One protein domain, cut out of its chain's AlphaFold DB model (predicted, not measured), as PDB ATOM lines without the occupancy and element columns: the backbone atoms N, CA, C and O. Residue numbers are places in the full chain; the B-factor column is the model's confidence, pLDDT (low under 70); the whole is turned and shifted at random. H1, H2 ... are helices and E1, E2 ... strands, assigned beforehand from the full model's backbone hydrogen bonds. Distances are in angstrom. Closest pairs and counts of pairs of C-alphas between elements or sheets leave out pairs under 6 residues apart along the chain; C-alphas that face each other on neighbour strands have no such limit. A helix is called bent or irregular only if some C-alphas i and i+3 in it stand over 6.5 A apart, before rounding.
ATOM      1  N   ASP A  25     -11.850 -20.865  31.203       93.75
ATOM      2  CA  ASP A  25     -11.233 -20.585  29.903       93.75
ATOM      3  C   ASP A  25     -11.062 -19.068  29.683       93.75
ATOM      4  O   ASP A  25      -9.975 -18.617  29.314       93.75
ATOM      5  N   ASP A  26     -12.099 -18.269  29.961       92.06
ATOM      6  CA  ASP A  26     -12.047 -16.804  29.830       92.06
ATOM      7  C   ASP A  26     -11.090 -16.190  30.852       92.06
ATOM      8  O   ASP A  26     -10.291 -15.318  30.516       92.06
ATOM      9  N   THR A  27     -11.127 -16.690  32.089       92.75
ATOM     10  CA  THR A  27     -10.239 -16.240  33.166       92.75
ATOM     11  C   THR A  27      -8.779 -16.484  32.797       92.75
ATOM     12  O   THR A  27      -7.957 -15.574  32.889       92.75
ATOM     13  N   LEU A  28      -8.444 -17.690  32.326       94.25
ATOM     14  CA  LEU A  28      -7.078 -18.010  31.922       94.25
ATOM     15  C   LEU A  28      -6.653 -17.212  30.683       94.25
ATOM     16  O   LEU A  28      -5.529 -16.715  30.633       94.25
ATOM     17  N   THR A  29      -7.548 -17.037  29.708       93.69
ATOM     18  CA  THR A  29      -7.284 -16.207  28.523       93.69
ATOM     19  C   THR A  29      -6.957 -14.770  28.921       93.69
ATOM     20  O   THR A  29      -5.952 -14.225  28.464       93.69
ATOM     21  N   PHE A  30      -7.762 -14.179  29.809       91.75
ATOM     22  CA  PHE A  30      -7.531 -12.837  30.333       91.75
ATOM     23  C   PHE A  30      -6.176 -12.733  31.034       91.75
ATOM     24  O   PHE A  30      -5.421 -11.808  30.754       91.75
ATOM     25  N   LEU A  31      -5.828 -13.694  31.898       92.75
ATOM     26  CA  LEU A  31      -4.543 -13.687  32.601       92.75
ATOM     27  C   LEU A  31      -3.360 -13.763  31.628       92.75
ATOM     28  O   LEU A  31      -2.420 -12.981  31.740       92.75
ATOM     29  N   ILE A  32      -3.419 -14.652  30.635       91.25
ATOM     30  CA  ILE A  32      -2.365 -14.789  29.621       91.25
ATOM     31  C   ILE A  32      -2.180 -13.470  28.847       91.25
ATOM     32  O   ILE A  32      -1.050 -13.012  28.663       91.25
ATOM     33  N   GLN A  33      -3.279 -12.818  28.456       90.56
ATOM     34  CA  GLN A  33      -3.239 -11.511  27.794       90.56
ATOM     35  C   GLN A  33      -2.694 -10.412  28.711       90.56
ATOM     36  O   GLN A  33      -1.859  -9.619  28.279       90.56
ATOM     37  N   TYR A  34      -3.131 -10.387  29.971       90.00
ATOM     38  CA  TYR A  34      -2.718  -9.406  30.972       90.00
ATOM     39  C   TYR A  34      -1.205  -9.440  31.222       90.00
ATOM     40  O   TYR A  34      -0.573  -8.392  31.320       90.00
ATOM     41  N   TYR A  35      -0.603 -10.631  31.235       90.38
ATOM     42  CA  TYR A  35       0.848 -10.811  31.357       90.38
ATOM     43  C   TYR A  35       1.608 -10.713  30.017       90.38
ATOM     44  O   TYR A  35       2.757 -11.141  29.922       90.38
ATOM     45  N   GLY A  36       0.993 -10.148  28.973       84.69
ATOM     46  CA  GLY A  36       1.668  -9.781  27.722       84.69
ATOM     47  C   GLY A  36       1.715 -10.867  26.644       84.69
ATOM     48  O   GLY A  36       2.348 -10.673  25.608       84.69
ATOM     49  N   ASN A  37       1.030 -11.997  26.832       77.00
ATOM     50  CA  ASN A  37       0.998 -13.095  25.867       77.00
ATOM     51  C   ASN A  37      -0.347 -13.129  25.119       77.00
ATOM     52  O   ASN A  37      -1.253 -13.894  25.429       77.00
ATOM     53  N   SER A  38      -0.498 -12.313  24.076       71.75
ATOM     54  CA  SER A  38      -1.773 -12.155  23.348       71.75
ATOM     55  C   SER A  38      -2.120 -13.281  22.358       71.75
ATOM     56  O   SER A  38      -3.160 -13.222  21.703       71.75
ATOM     57  N   ARG A  39      -1.277 -14.317  22.228       76.31
ATOM     58  CA  ARG A  39      -1.377 -15.341  21.165       76.31
ATOM     59  C   ARG A  39      -1.719 -16.755  21.641       76.31
ATOM     60  O   ARG A  39      -1.615 -17.694  20.852       76.31
ATOM     61  N   ALA A  40      -2.121 -16.947  22.897       81.81
ATOM     62  CA  ALA A  40      -2.517 -18.278  23.350       81.81
ATOM     63  C   ALA A  40      -3.718 -18.785  22.539       81.81
ATOM     64  O   ALA A  40      -4.788 -18.176  22.515       81.81
ATOM     65  N   SER A  41      -3.535 -19.912  21.849       90.56
ATOM     66  CA  SER A  41      -4.630 -20.514  21.094       90.56
ATOM     67  C   SER A  41      -5.726 -20.992  22.050       90.56
ATOM     68  O   SER A  41      -5.440 -21.525  23.125       90.56
ATOM     69  N   ARG A  42      -6.994 -20.891  21.627       90.25
ATOM     70  CA  ARG A  42      -8.135 -21.441  22.386       90.25
ATOM     71  C   ARG A  42      -7.942 -22.918  22.747       90.25
ATOM     72  O   ARG A  42      -8.351 -23.349  23.819       90.25
ATOM     73  N   LYS A  43      -7.286 -23.690  21.871       93.69
ATOM     74  CA  LYS A  43      -6.955 -25.100  22.119       93.69
ATOM     75  C   LYS A  43      -5.997 -25.255  23.304       93.69
ATOM     76  O   LYS A  43      -6.273 -26.073  24.176       93.69
ATOM     77  N   LEU A  44      -4.927 -24.459  23.352       93.25
ATOM     78  CA  LEU A  44      -3.952 -24.489  24.444       93.25
ATOM     79  C   LEU A  44      -4.591 -24.082  25.777       93.25
ATOM     80  O   LEU A  44      -4.409 -24.780  26.768       93.25
ATOM     81  N   VAL A  45      -5.390 -23.009  25.786       95.06
ATOM     82  CA  VAL A  45      -6.139 -22.573  26.980       95.06
ATOM     83  C   VAL A  45      -7.035 -23.701  27.485       95.06
ATOM     84  O   VAL A  45      -6.962 -24.074  28.652       95.06
ATOM     85  N   ARG A  46      -7.826 -24.307  26.592       95.38
ATOM     86  CA  ARG A  46      -8.710 -25.424  26.943       95.38
ATOM     87  C   ARG A  46      -7.941 -26.608  27.528       95.38
ATOM     88  O   ARG A  46      -8.385 -27.182  28.514       95.38
ATOM     89  N   GLN A  47      -6.804 -26.974  26.935       96.19
ATOM     90  CA  GLN A  47      -5.955 -28.060  27.432       96.19
ATOM     91  C   GLN A  47      -5.366 -27.742  28.809       96.19
ATOM     92  O   GLN A  47      -5.369 -28.609  29.677       96.19
ATOM     93  N   ALA A  48      -4.910 -26.509  29.026       96.19
ATOM     94  CA  ALA A  48      -4.380 -26.071  30.312       96.19
ATOM     95  C   ALA A  48      -5.458 -26.084  31.408       96.19
ATOM     96  O   ALA A  48      -5.210 -26.590  32.499       96.19
ATOM     97  N   VAL A  49      -6.671 -25.607  31.108       97.38
ATOM     98  CA  VAL A  49      -7.812 -25.685  32.036       97.38
ATOM     99  C   VAL A  49      -8.179 -27.141  32.325       97.38
ATOM    100  O   VAL A  49      -8.349 -27.519  33.481       97.38
ATOM    101  N   ASP A  50      -8.269 -27.986  31.298       97.25
ATOM    102  CA  ASP A  50      -8.569 -29.406  31.482       97.25
ATOM    103  C   ASP A  50      -7.502 -30.106  32.347       97.25
ATOM    104  O   ASP A  50      -7.861 -30.912  33.207       97.25
ATOM    105  N   ALA A  51      -6.218 -29.777  32.165       97.69
ATOM    106  CA  ALA A  51      -5.118 -30.286  32.983       97.69
ATOM    107  C   ALA A  51      -5.182 -29.771  34.429       97.69
ATOM    108  O   ALA A  51      -4.960 -30.541  35.359       97.69
ATOM    109  N   HIS A  52      -5.549 -28.502  34.630       97.12
ATOM    110  CA  HIS A  52      -5.729 -27.913  35.958       97.12
ATOM    111  C   HIS A  52      -6.800 -28.648  36.780       97.12
ATOM    112  O   HIS A  52      -6.595 -28.916  37.961       97.12
ATOM    113  N   TYR A  53      -7.922 -29.027  36.155       97.31
ATOM    114  CA  TYR A  53      -8.999 -29.759  36.831       97.31
ATOM    115  C   TYR A  53      -8.782 -31.274  36.910       97.31
ATOM    116  O   TYR A  53      -9.513 -31.936  37.646       97.31
ATOM    117  N   ALA A  54      -7.824 -31.848  36.177       97.31
ATOM    118  CA  ALA A  54      -7.641 -33.298  36.117       97.31
ATOM    119  C   ALA A  54      -7.417 -33.957  37.497       97.31
ATOM    120  O   ALA A  54      -8.079 -34.964  37.754       97.31
ATOM    121  N   PRO A  55      -6.598 -33.403  38.418       97.75
ATOM    122  CA  PRO A  55      -6.436 -33.979  39.755       97.75
ATOM    123  C   PRO A  55      -7.724 -33.941  40.583       97.75
ATOM    124  O   PRO A  55      -8.035 -34.907  41.273       97.75
ATOM    125  N   LEU A  56      -8.500 -32.854  40.483       95.06
ATOM    126  CA  LEU A  56      -9.789 -32.735  41.173       95.06
ATOM    127  C   LEU A  56     -10.782 -33.774  40.657       95.06
ATOM    128  O   LEU A  56     -11.445 -34.433  41.449       95.06
ATOM    129  N   VAL A  57     -10.870 -33.914  39.331       97.00
ATOM    130  CA  VAL A  57     -11.705 -34.928  38.689       97.00
ATOM    131  C   VAL A  57     -11.291 -36.302  39.211       97.00
ATOM    132  O   VAL A  57     -12.111 -36.971  39.818       97.00
ATOM    133  N   ALA A  58     -10.010 -36.667  39.129       96.12
ATOM    134  CA  ALA A  58      -9.513 -37.967  39.582       96.12
ATOM    135  C   ALA A  58      -9.788 -38.270  41.069       96.12
ATOM    136  O   ALA A  58     -10.034 -39.422  41.411       96.12
ATOM    137  N   ALA A  59      -9.787 -37.259  41.941       96.31
ATOM    138  CA  ALA A  59      -9.985 -37.431  43.379       96.31
ATOM    139  C   ALA A  59     -11.454 -37.358  43.835       96.31
ATOM    140  O   ALA A  59     -11.729 -37.560  45.017       96.31
ATOM    141  N   VAL A  60     -12.398 -37.030  42.947       95.69
ATOM    142  CA  VAL A  60     -13.793 -36.834  43.352       95.69
ATOM    143  C   VAL A  60     -14.428 -38.155  43.799       95.69
ATOM    144  O   VAL A  60     -14.347 -39.177  43.118       95.69
ATOM    145  N   THR A  61     -15.117 -38.118  44.936       95.62
ATOM    146  CA  THR A  61     -15.869 -39.254  45.480       95.62
ATOM    147  C   THR A  61     -17.255 -38.799  45.906       95.62
ATOM    148  O   THR A  61     -17.416 -37.707  46.455       95.62
ATOM    149  N   ALA A  62     -18.264 -39.641  45.690       94.44
ATOM    150  CA  ALA A  62     -19.583 -39.404  46.260       94.44
ATOM    151  C   ALA A  62     -19.538 -39.529  47.791       94.44
ATOM    152  O   ALA A  62     -18.777 -40.330  48.337       94.44
ATOM    153  N   LEU A  63     -20.375 -38.755  48.486       94.56
ATOM    154  CA  LEU A  63     -20.568 -38.940  49.923       94.56
ATOM    155  C   LEU A  63     -21.162 -40.334  50.198       94.56
ATOM    156  O   LEU A  63     -21.952 -40.823  49.380       94.56
ATOM    157  N   PRO A  64     -20.837 -40.967  51.342       95.62
ATOM    158  CA  PRO A  64     -21.430 -42.245  51.720       95.62
ATOM    159  C   PRO A  64     -22.961 -42.209  51.627       95.62
ATOM    160  O   PRO A  64     -23.602 -41.289  52.129       95.62
ATOM    161  N   GLY A  65     -23.544 -43.189  50.934       95.31
ATOM    162  CA  GLY A  65     -24.992 -43.298  50.724       95.31
ATOM    163  C   GLY A  65     -25.587 -42.386  49.642       95.31
ATOM    164  O   GLY A  65     -26.706 -42.644  49.208       95.31
ATOM    165  N   ALA A  66     -24.863 -41.382  49.133       94.50
ATOM    166  CA  ALA A  66     -25.415 -40.442  48.150       94.50
ATOM    167  C   ALA A  66     -25.852 -41.134  46.848       94.50
ATOM    168  O   ALA A  66     -26.944 -40.867  46.351       94.50
ATOM    169  N   LEU A  67     -25.038 -42.060  46.328       94.94
ATOM    170  CA  LEU A  67     -25.378 -42.815  45.114       94.94
ATOM    171  C   LEU A  67     -26.613 -43.702  45.319       94.94
ATOM    172  O   LEU A  67     -27.468 -43.766  44.444       94.94
ATOM    173  N   ALA A  68     -26.740 -44.336  46.489       95.75
ATOM    174  CA  ALA A  68     -27.884 -45.191  46.802       95.75
ATOM    175  C   ALA A  68     -29.192 -44.386  46.869       95.75
ATOM    176  O   ALA A  68     -30.218 -44.819  46.347       95.75
ATOM    177  N   VAL A  69     -29.150 -43.188  47.462       96.12
ATOM    178  CA  VAL A  69     -30.299 -42.273  47.497       96.12
ATOM    179  C   VAL A  69     -30.691 -41.834  46.089       96.12
ATOM    180  O   VAL A  69     -31.860 -41.938  45.725       96.12
ATOM    181  N   VAL A  70     -29.726 -41.387  45.279       96.12
ATOM    182  CA  VAL A  70     -29.988 -40.959  43.896       96.12
ATOM    183  C   VAL A  70     -30.572 -42.107  43.068       96.12
ATOM    184  O   VAL A  70     -31.576 -41.916  42.385       96.12
ATOM    185  N   GLN A  71     -30.019 -43.312  43.197       95.69
ATOM    186  CA  GLN A  71     -30.540 -44.503  42.533       95.69
ATOM    187  C   GLN A  71     -31.976 -44.826  42.963       95.69
ATOM    188  O   GLN A  71     -32.814 -45.111  42.111       95.69
ATOM    189  N   THR A  72     -32.272 -44.753  44.262       97.31
ATOM    190  CA  THR A  72     -33.612 -45.037  44.804       97.31
ATOM    191  C   THR A  72     -34.639 -44.048  44.258       97.31
ATOM    192  O   THR A  72     -35.718 -44.444  43.824       97.31
ATOM    193  N   LEU A  73     -34.296 -42.758  44.226       97.12
ATOM    194  CA  LEU A  73     -35.162 -41.717  43.673       97.12
ATOM    195  C   LEU A  73     -35.382 -41.901  42.166       97.12
ATOM    196  O   LEU A  73     -36.512 -41.807  41.695       97.12
ATOM    197  N   HIS A  74     -34.327 -42.224  41.419       95.62
ATOM    198  CA  HIS A  74     -34.436 -42.501  39.989       95.62
ATOM    199  C   HIS A  74     -35.351 -43.709  39.713       95.62
ATOM    200  O   HIS A  74     -36.250 -43.630  38.881       95.62
ATOM    201  N   GLN A  75     -35.193 -44.804  40.466       96.19
ATOM    202  CA  GLN A  75     -36.036 -46.004  40.353       96.19
ATOM    203  C   GLN A  75     -37.496 -45.758  40.752       96.19
ATOM    204  O   GLN A  75     -38.393 -46.403  40.216       96.19
ATOM    205  N   ALA A  76     -37.746 -44.812  41.658       97.44
ATOM    206  CA  ALA A  76     -39.090 -44.372  42.020       97.44
ATOM    207  C   ALA A  76     -39.737 -43.440  40.970       97.44
ATOM    208  O   ALA A  76     -40.869 -43.004  41.164       97.44
ATOM    209  N   GLY A  77     -39.044 -43.137  39.865       96.75
ATOM    210  CA  GLY A  77     -39.565 -42.327  38.762       96.75
ATOM    211  C   GLY A  77     -39.407 -40.816  38.948       96.75
ATOM    212  O   GLY A  77     -40.056 -40.050  38.238       96.75
ATOM    213  N   PHE A  78     -38.567 -40.360  39.886       97.19
ATOM    214  CA  PHE A  78     -38.280 -38.933  40.030       97.19
ATOM    215  C   PHE A  78     -37.322 -38.437  38.945       97.19
ATOM    216  O   PHE A  78     -36.304 -39.068  38.663       97.19
ATOM    217  N   HIS A  79     -37.603 -37.240  38.421       96.06
ATOM    218  CA  HIS A  79     -36.651 -36.496  37.604       96.06
ATOM    219  C   HIS A  79     -35.597 -35.827  38.484       96.06
ATOM    220  O   HIS A  79     -35.926 -35.092  39.419       96.06
ATOM    221  N   LEU A  80     -34.323 -36.069  38.182       96.44
ATOM    222  CA  LEU A  80     -33.196 -35.647  39.008       96.44
ATOM    223  C   LEU A  80     -32.263 -34.722  38.235       96.44
ATOM    224  O   LEU A  80     -31.856 -35.000  37.108       96.44
ATOM    225  N   ALA A  81     -31.872 -33.624  38.882       94.44
ATOM    226  CA  ALA A  81     -30.945 -32.655  38.323       94.44
ATOM    227  C   ALA A  81     -29.815 -32.321  39.301       94.44
ATOM    228  O   ALA A  81     -30.034 -32.109  40.494       94.44
ATOM    229  N   ILE A  82     -28.598 -32.198  38.773       94.00
ATOM    230  CA  ILE A  82     -27.449 -31.644  39.491       94.00
ATOM    231  C   ILE A  82     -27.345 -30.171  39.129       94.00
ATOM    232  O   ILE A  82     -27.199 -29.828  37.961       94.00
ATOM    233  N   VAL A  83     -27.353 -29.294  40.131       92.25
ATOM    234  CA  VAL A  83     -27.084 -27.867  39.934       92.25
ATOM    235  C   VAL A  83     -25.817 -27.505  40.696       92.25
ATOM    236  O   VAL A  83     -25.776 -27.642  41.919       92.25
ATOM    237  N   ALA A  84     -24.790 -27.008  40.012       89.81
ATOM    238  CA  ALA A  84     -23.493 -26.699  40.609       89.81
ATOM    239  C   ALA A  84     -23.042 -25.269  40.283       89.81
ATOM    240  O   ALA A  84     -23.123 -24.821  39.143       89.81
ATOM    241  N   ASN A  85     -22.522 -24.554  41.284       89.06
ATOM    242  CA  ASN A  85     -21.729 -23.359  41.006       89.06
ATOM    243  C   ASN A  85     -20.346 -23.836  40.552       89.06
ATOM    244  O   ASN A  85     -19.577 -24.344  41.366       89.06
ATOM    245  N   ALA A  86     -20.064 -23.725  39.260       88.69
ATOM    246  CA  ALA A  86     -18.811 -24.136  38.654       88.69
ATOM    247  C   ALA A  86     -18.539 -23.291  37.410       88.69
ATOM    248  O   ALA A  86     -19.403 -23.136  36.550       88.69
ATOM    249  N   ASN A  87     -17.308 -22.804  37.301       90.81
ATOM    250  CA  ASN A  87     -16.787 -22.063  36.153       90.81
ATOM    251  C   ASN A  87     -16.211 -22.967  35.044       90.81
ATOM    252  O   ASN A  87     -15.691 -22.456  34.051       90.81
ATOM    253  N   CYS A  88     -16.268 -24.290  35.225       93.56
ATOM    254  CA  CYS A  88     -15.835 -25.297  34.259       93.56
ATOM    255  C   CYS A  88     -16.865 -26.441  34.180       93.56
ATOM    256  O   CYS A  88     -16.756 -27.454  34.867       93.56
ATOM    257  N   ASP A  89     -17.873 -26.304  33.322       94.12
ATOM    258  CA  ASP A  89     -18.892 -27.312  33.034       94.12
ATOM    259  C   ASP A  89     -18.247 -28.640  32.643       94.12
ATOM    260  O   ASP A  89     -18.598 -29.694  33.165       94.12
ATOM    261  N   ARG A  90     -17.194 -28.585  31.817       95.56
ATOM    262  CA  ARG A  90     -16.461 -29.779  31.379       95.56
ATOM    263  C   ARG A  90     -15.926 -30.601  32.550       95.56
ATOM    264  O   ARG A  90     -15.983 -31.830  32.478       95.56
ATOM    265  N   SER A  91     -15.405 -29.960  33.601       96.00
ATOM    266  CA  SER A  91     -14.904 -30.685  34.771       96.00
ATOM    267  C   SER A  91     -16.055 -31.278  35.577       96.00
ATOM    268  O   SER A  91     -15.978 -32.450  35.932       96.00
ATOM    269  N   VAL A  92     -17.165 -30.552  35.760       96.25
ATOM    270  CA  VAL A  92     -18.375 -31.077  36.423       96.25
ATOM    271  C   VAL A  92     -18.931 -32.292  35.693       96.25
ATOM    272  O   VAL A  92     -19.146 -33.332  36.307       96.25
ATOM    273  N   GLN A  93     -19.085 -32.210  34.375       96.19
ATOM    274  CA  GLN A  93     -19.562 -33.325  33.561       96.19
ATOM    275  C   GLN A  93     -18.638 -34.549  33.671       96.19
ATOM    276  O   GLN A  93     -19.111 -35.686  33.693       96.19
ATOM    277  N   ARG A  94     -17.313 -34.343  33.742       96.62
ATOM    278  CA  ARG A  94     -16.348 -35.432  33.968       96.62
ATOM    279  C   ARG A  94     -16.479 -36.025  35.369       96.62
ATOM    280  O   ARG A  94     -16.525 -37.244  35.471       96.62
ATOM    281  N   MET A  95     -16.613 -35.195  36.404       96.56
ATOM    282  CA  MET A  95     -16.821 -35.655  37.781       96.56
ATOM    283  C   MET A  95     -18.095 -36.493  37.906       96.56
ATOM    284  O   MET A  95     -18.038 -37.599  38.425       96.56
ATOM    285  N   VAL A  96     -19.221 -36.016  37.361       96.19
ATOM    286  CA  VAL A  96     -20.512 -36.730  37.380       96.19
ATOM    287  C   VAL A  96     -20.415 -38.094  36.695       96.19
ATOM    288  O   VAL A  96     -20.958 -39.075  37.201       96.19
ATOM    289  N   ARG A  97     -19.702 -38.182  35.564       95.69
ATOM    290  CA  ARG A  97     -19.434 -39.469  34.906       95.69
ATOM    291  C   ARG A  97     -18.544 -40.372  35.753       95.69
ATOM    292  O   ARG A  97     -18.844 -41.549  35.879       95.69
ATOM    293  N   GLN A  98     -17.478 -39.829  36.332       94.88
ATOM    294  CA  GLN A  98     -16.514 -40.607  37.106       94.88
ATOM    295  C   GLN A  98     -17.135 -41.271  38.339       94.88
ATOM    296  O   GLN A  98     -16.785 -42.401  38.657       94.88
ATOM    297  N   ILE A  99     -18.072 -40.600  39.006       94.62
ATOM    298  CA  ILE A  99     -18.773 -41.154  40.178       94.62
ATOM    299  C   ILE A  99     -20.007 -41.988  39.815       94.62
ATOM    300  O   ILE A  99     -20.747 -42.386  40.709       94.62
ATOM    301  N   GLY A 100     -20.264 -42.225  38.524       92.31
ATOM    302  CA  GLY A 100     -21.376 -43.060  38.059       92.31
ATOM    303  C   GLY A 100     -22.761 -42.406  38.125       92.31
ATOM    304  O   GLY A 100     -23.762 -43.091  37.966       92.31
ATOM    305  N   LEU A 101     -22.853 -41.087  38.323       93.75
ATOM    306  CA  LEU A 101     -24.145 -40.397  38.449       93.75
ATOM    307  C   LEU A 101     -24.795 -40.041  37.110       93.75
ATOM    308  O   LEU A 101     -25.976 -39.707  37.083       93.75
ATOM    309  N   ARG A 102     -24.052 -40.071  35.996       93.50
ATOM    310  CA  ARG A 102     -24.550 -39.532  34.717       93.50
ATOM    311  C   ARG A 102     -25.828 -40.212  34.230       93.50
ATOM    312  O   ARG A 102     -26.659 -39.526  33.647       93.50
ATOM    313  N   GLU A 103     -25.964 -41.513  34.441       91.75
ATOM    314  CA  GLU A 103     -27.123 -42.294  33.986       91.75
ATOM    315  C   GLU A 103     -28.350 -42.115  34.888       91.75
ATOM    316  O   GLU A 103     -29.463 -42.406  34.473       91.75
ATOM    317  N   GLN A 104     -28.156 -41.597  36.102       92.19
ATOM    318  CA  GLN A 104     -29.205 -41.466  37.114       92.19
ATOM    319  C   GLN A 104     -29.783 -40.047  37.194       92.19
ATOM    320  O   GLN A 104     -30.716 -39.802  37.955       92.19
ATOM    321  N   VAL A 105     -29.216 -39.097  36.443       93.94
ATOM    322  CA  VAL A 105     -29.647 -37.695  36.427       93.94
ATOM    323  C   VAL A 105     -29.985 -37.254  35.010       93.94
ATOM    324  O   VAL A 105     -29.229 -37.491  34.062       93.94
ATOM    325  N   ASP A 106     -31.109 -36.564  34.871       91.88
ATOM    326  CA  ASP A 106     -31.607 -36.064  33.593       91.88
ATOM    327  C   ASP A 106     -30.785 -34.860  33.127       91.88
ATOM    328  O   ASP A 106     -30.444 -34.723  31.948       91.88
ATOM    329  N   ILE A 107     -30.443 -33.979  34.073       92.81
ATOM    330  CA  ILE A 107     -29.837 -32.677  33.794       92.81
ATOM    331  C   ILE A 107     -28.657 -32.422  34.734       92.81
ATOM    332  O   ILE A 107     -28.734 -32.614  35.945       92.81
ATOM    333  N   VAL A 108     -27.562 -31.907  34.174       93.38
ATOM    334  CA  VAL A 108     -26.440 -31.342  34.933       93.38
ATOM    335  C   VAL A 108     -26.269 -29.895  34.495       93.38
ATOM    336  O   VAL A 108     -25.914 -29.628  33.348       93.38
ATOM    337  N   LEU A 109     -26.545 -28.968  35.406       91.75
ATOM    338  CA  LEU A 109     -26.541 -27.532  35.174       91.75
ATOM    339  C   LEU A 109     -25.424 -26.873  35.978       91.75
ATOM    340  O   LEU A 109     -25.347 -27.020  37.201       91.75
ATOM    341  N   THR A 110     -24.583 -26.100  35.302       90.62
ATOM    342  CA  THR A 110     -23.514 -25.338  35.949       90.62
ATOM    343  C   THR A 110     -23.710 -23.843  35.776       90.62
ATOM    344  O   THR A 110     -24.280 -23.393  34.780       90.62
ATOM    345  N   SER A 111     -23.219 -23.055  36.734       84.56
ATOM    346  CA  SER A 111     -23.231 -21.593  36.628       84.56
ATOM    347  C   SER A 111     -22.441 -21.077  35.424       84.56
ATOM    348  O   SER A 111     -22.784 -20.011  34.928       84.56
TER     349      SER A 111
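Overview. This is residues 25 to 111 of the 125 residues of the protein "HAD hydrolase-like protein" of Anaerolineae bacterium (UniProt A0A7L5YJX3). Parallel strands E1 and E2 have H4 packed on them, and H2's later part packs on H4; H1 and H3 lie towards opposite ends of this rod. The printed part has 87 residues, mostly helix by class, with four named helices and two named strands, ordered H1 H2 H3 E1 H4 E2. It is loose, with radius of gyration of the C-alphas 16.5 A and spans of 55 by 22 by 17 A.

Along the chain. Find E1 at residues 81 to 84, 9.8 A, E2 at 107 to 110, 9.9 A, and H4 at 89 to 98, 14.1 A. From C-alpha 42 at (-8.135, -21.441, 22.386), H2 runs 26.5 A to C-alpha 59, irregular, with C-alphas 52 and 55 7.2 A apart. H1, residues 25 to 34, 14.1 A, begins at (-11.233, -20.585, 29.903); H3 is residues 66 to 75, 14.3 A.

Arrangement. E1 and E2 are parallel; N 82 and O 107 are 2.9 A apart. E1, H4, E2 form a strand-helix-strand unit, parallel neighbours with a helix between, its crossover right-handed. H2 touches H4 with residues 50 to 58 alone, closest C-alphas Val 57 and Met 95, 5.2 A, and H1 with residues 45 to 49 alone, closest Asp 25 and Val 45, 6.2 A. H3 touches no helix. In H1, H3 and H4 every O i to N i+4 pair is within hydrogen-bond range, in H2 12 of 14.

Size, cuts and confidence. The farthest C-alphas, Gly 36 and Ala 76, are 55.3 A apart. The printed part has no cut, no link is long, and no printed residue is under pLDDT 70.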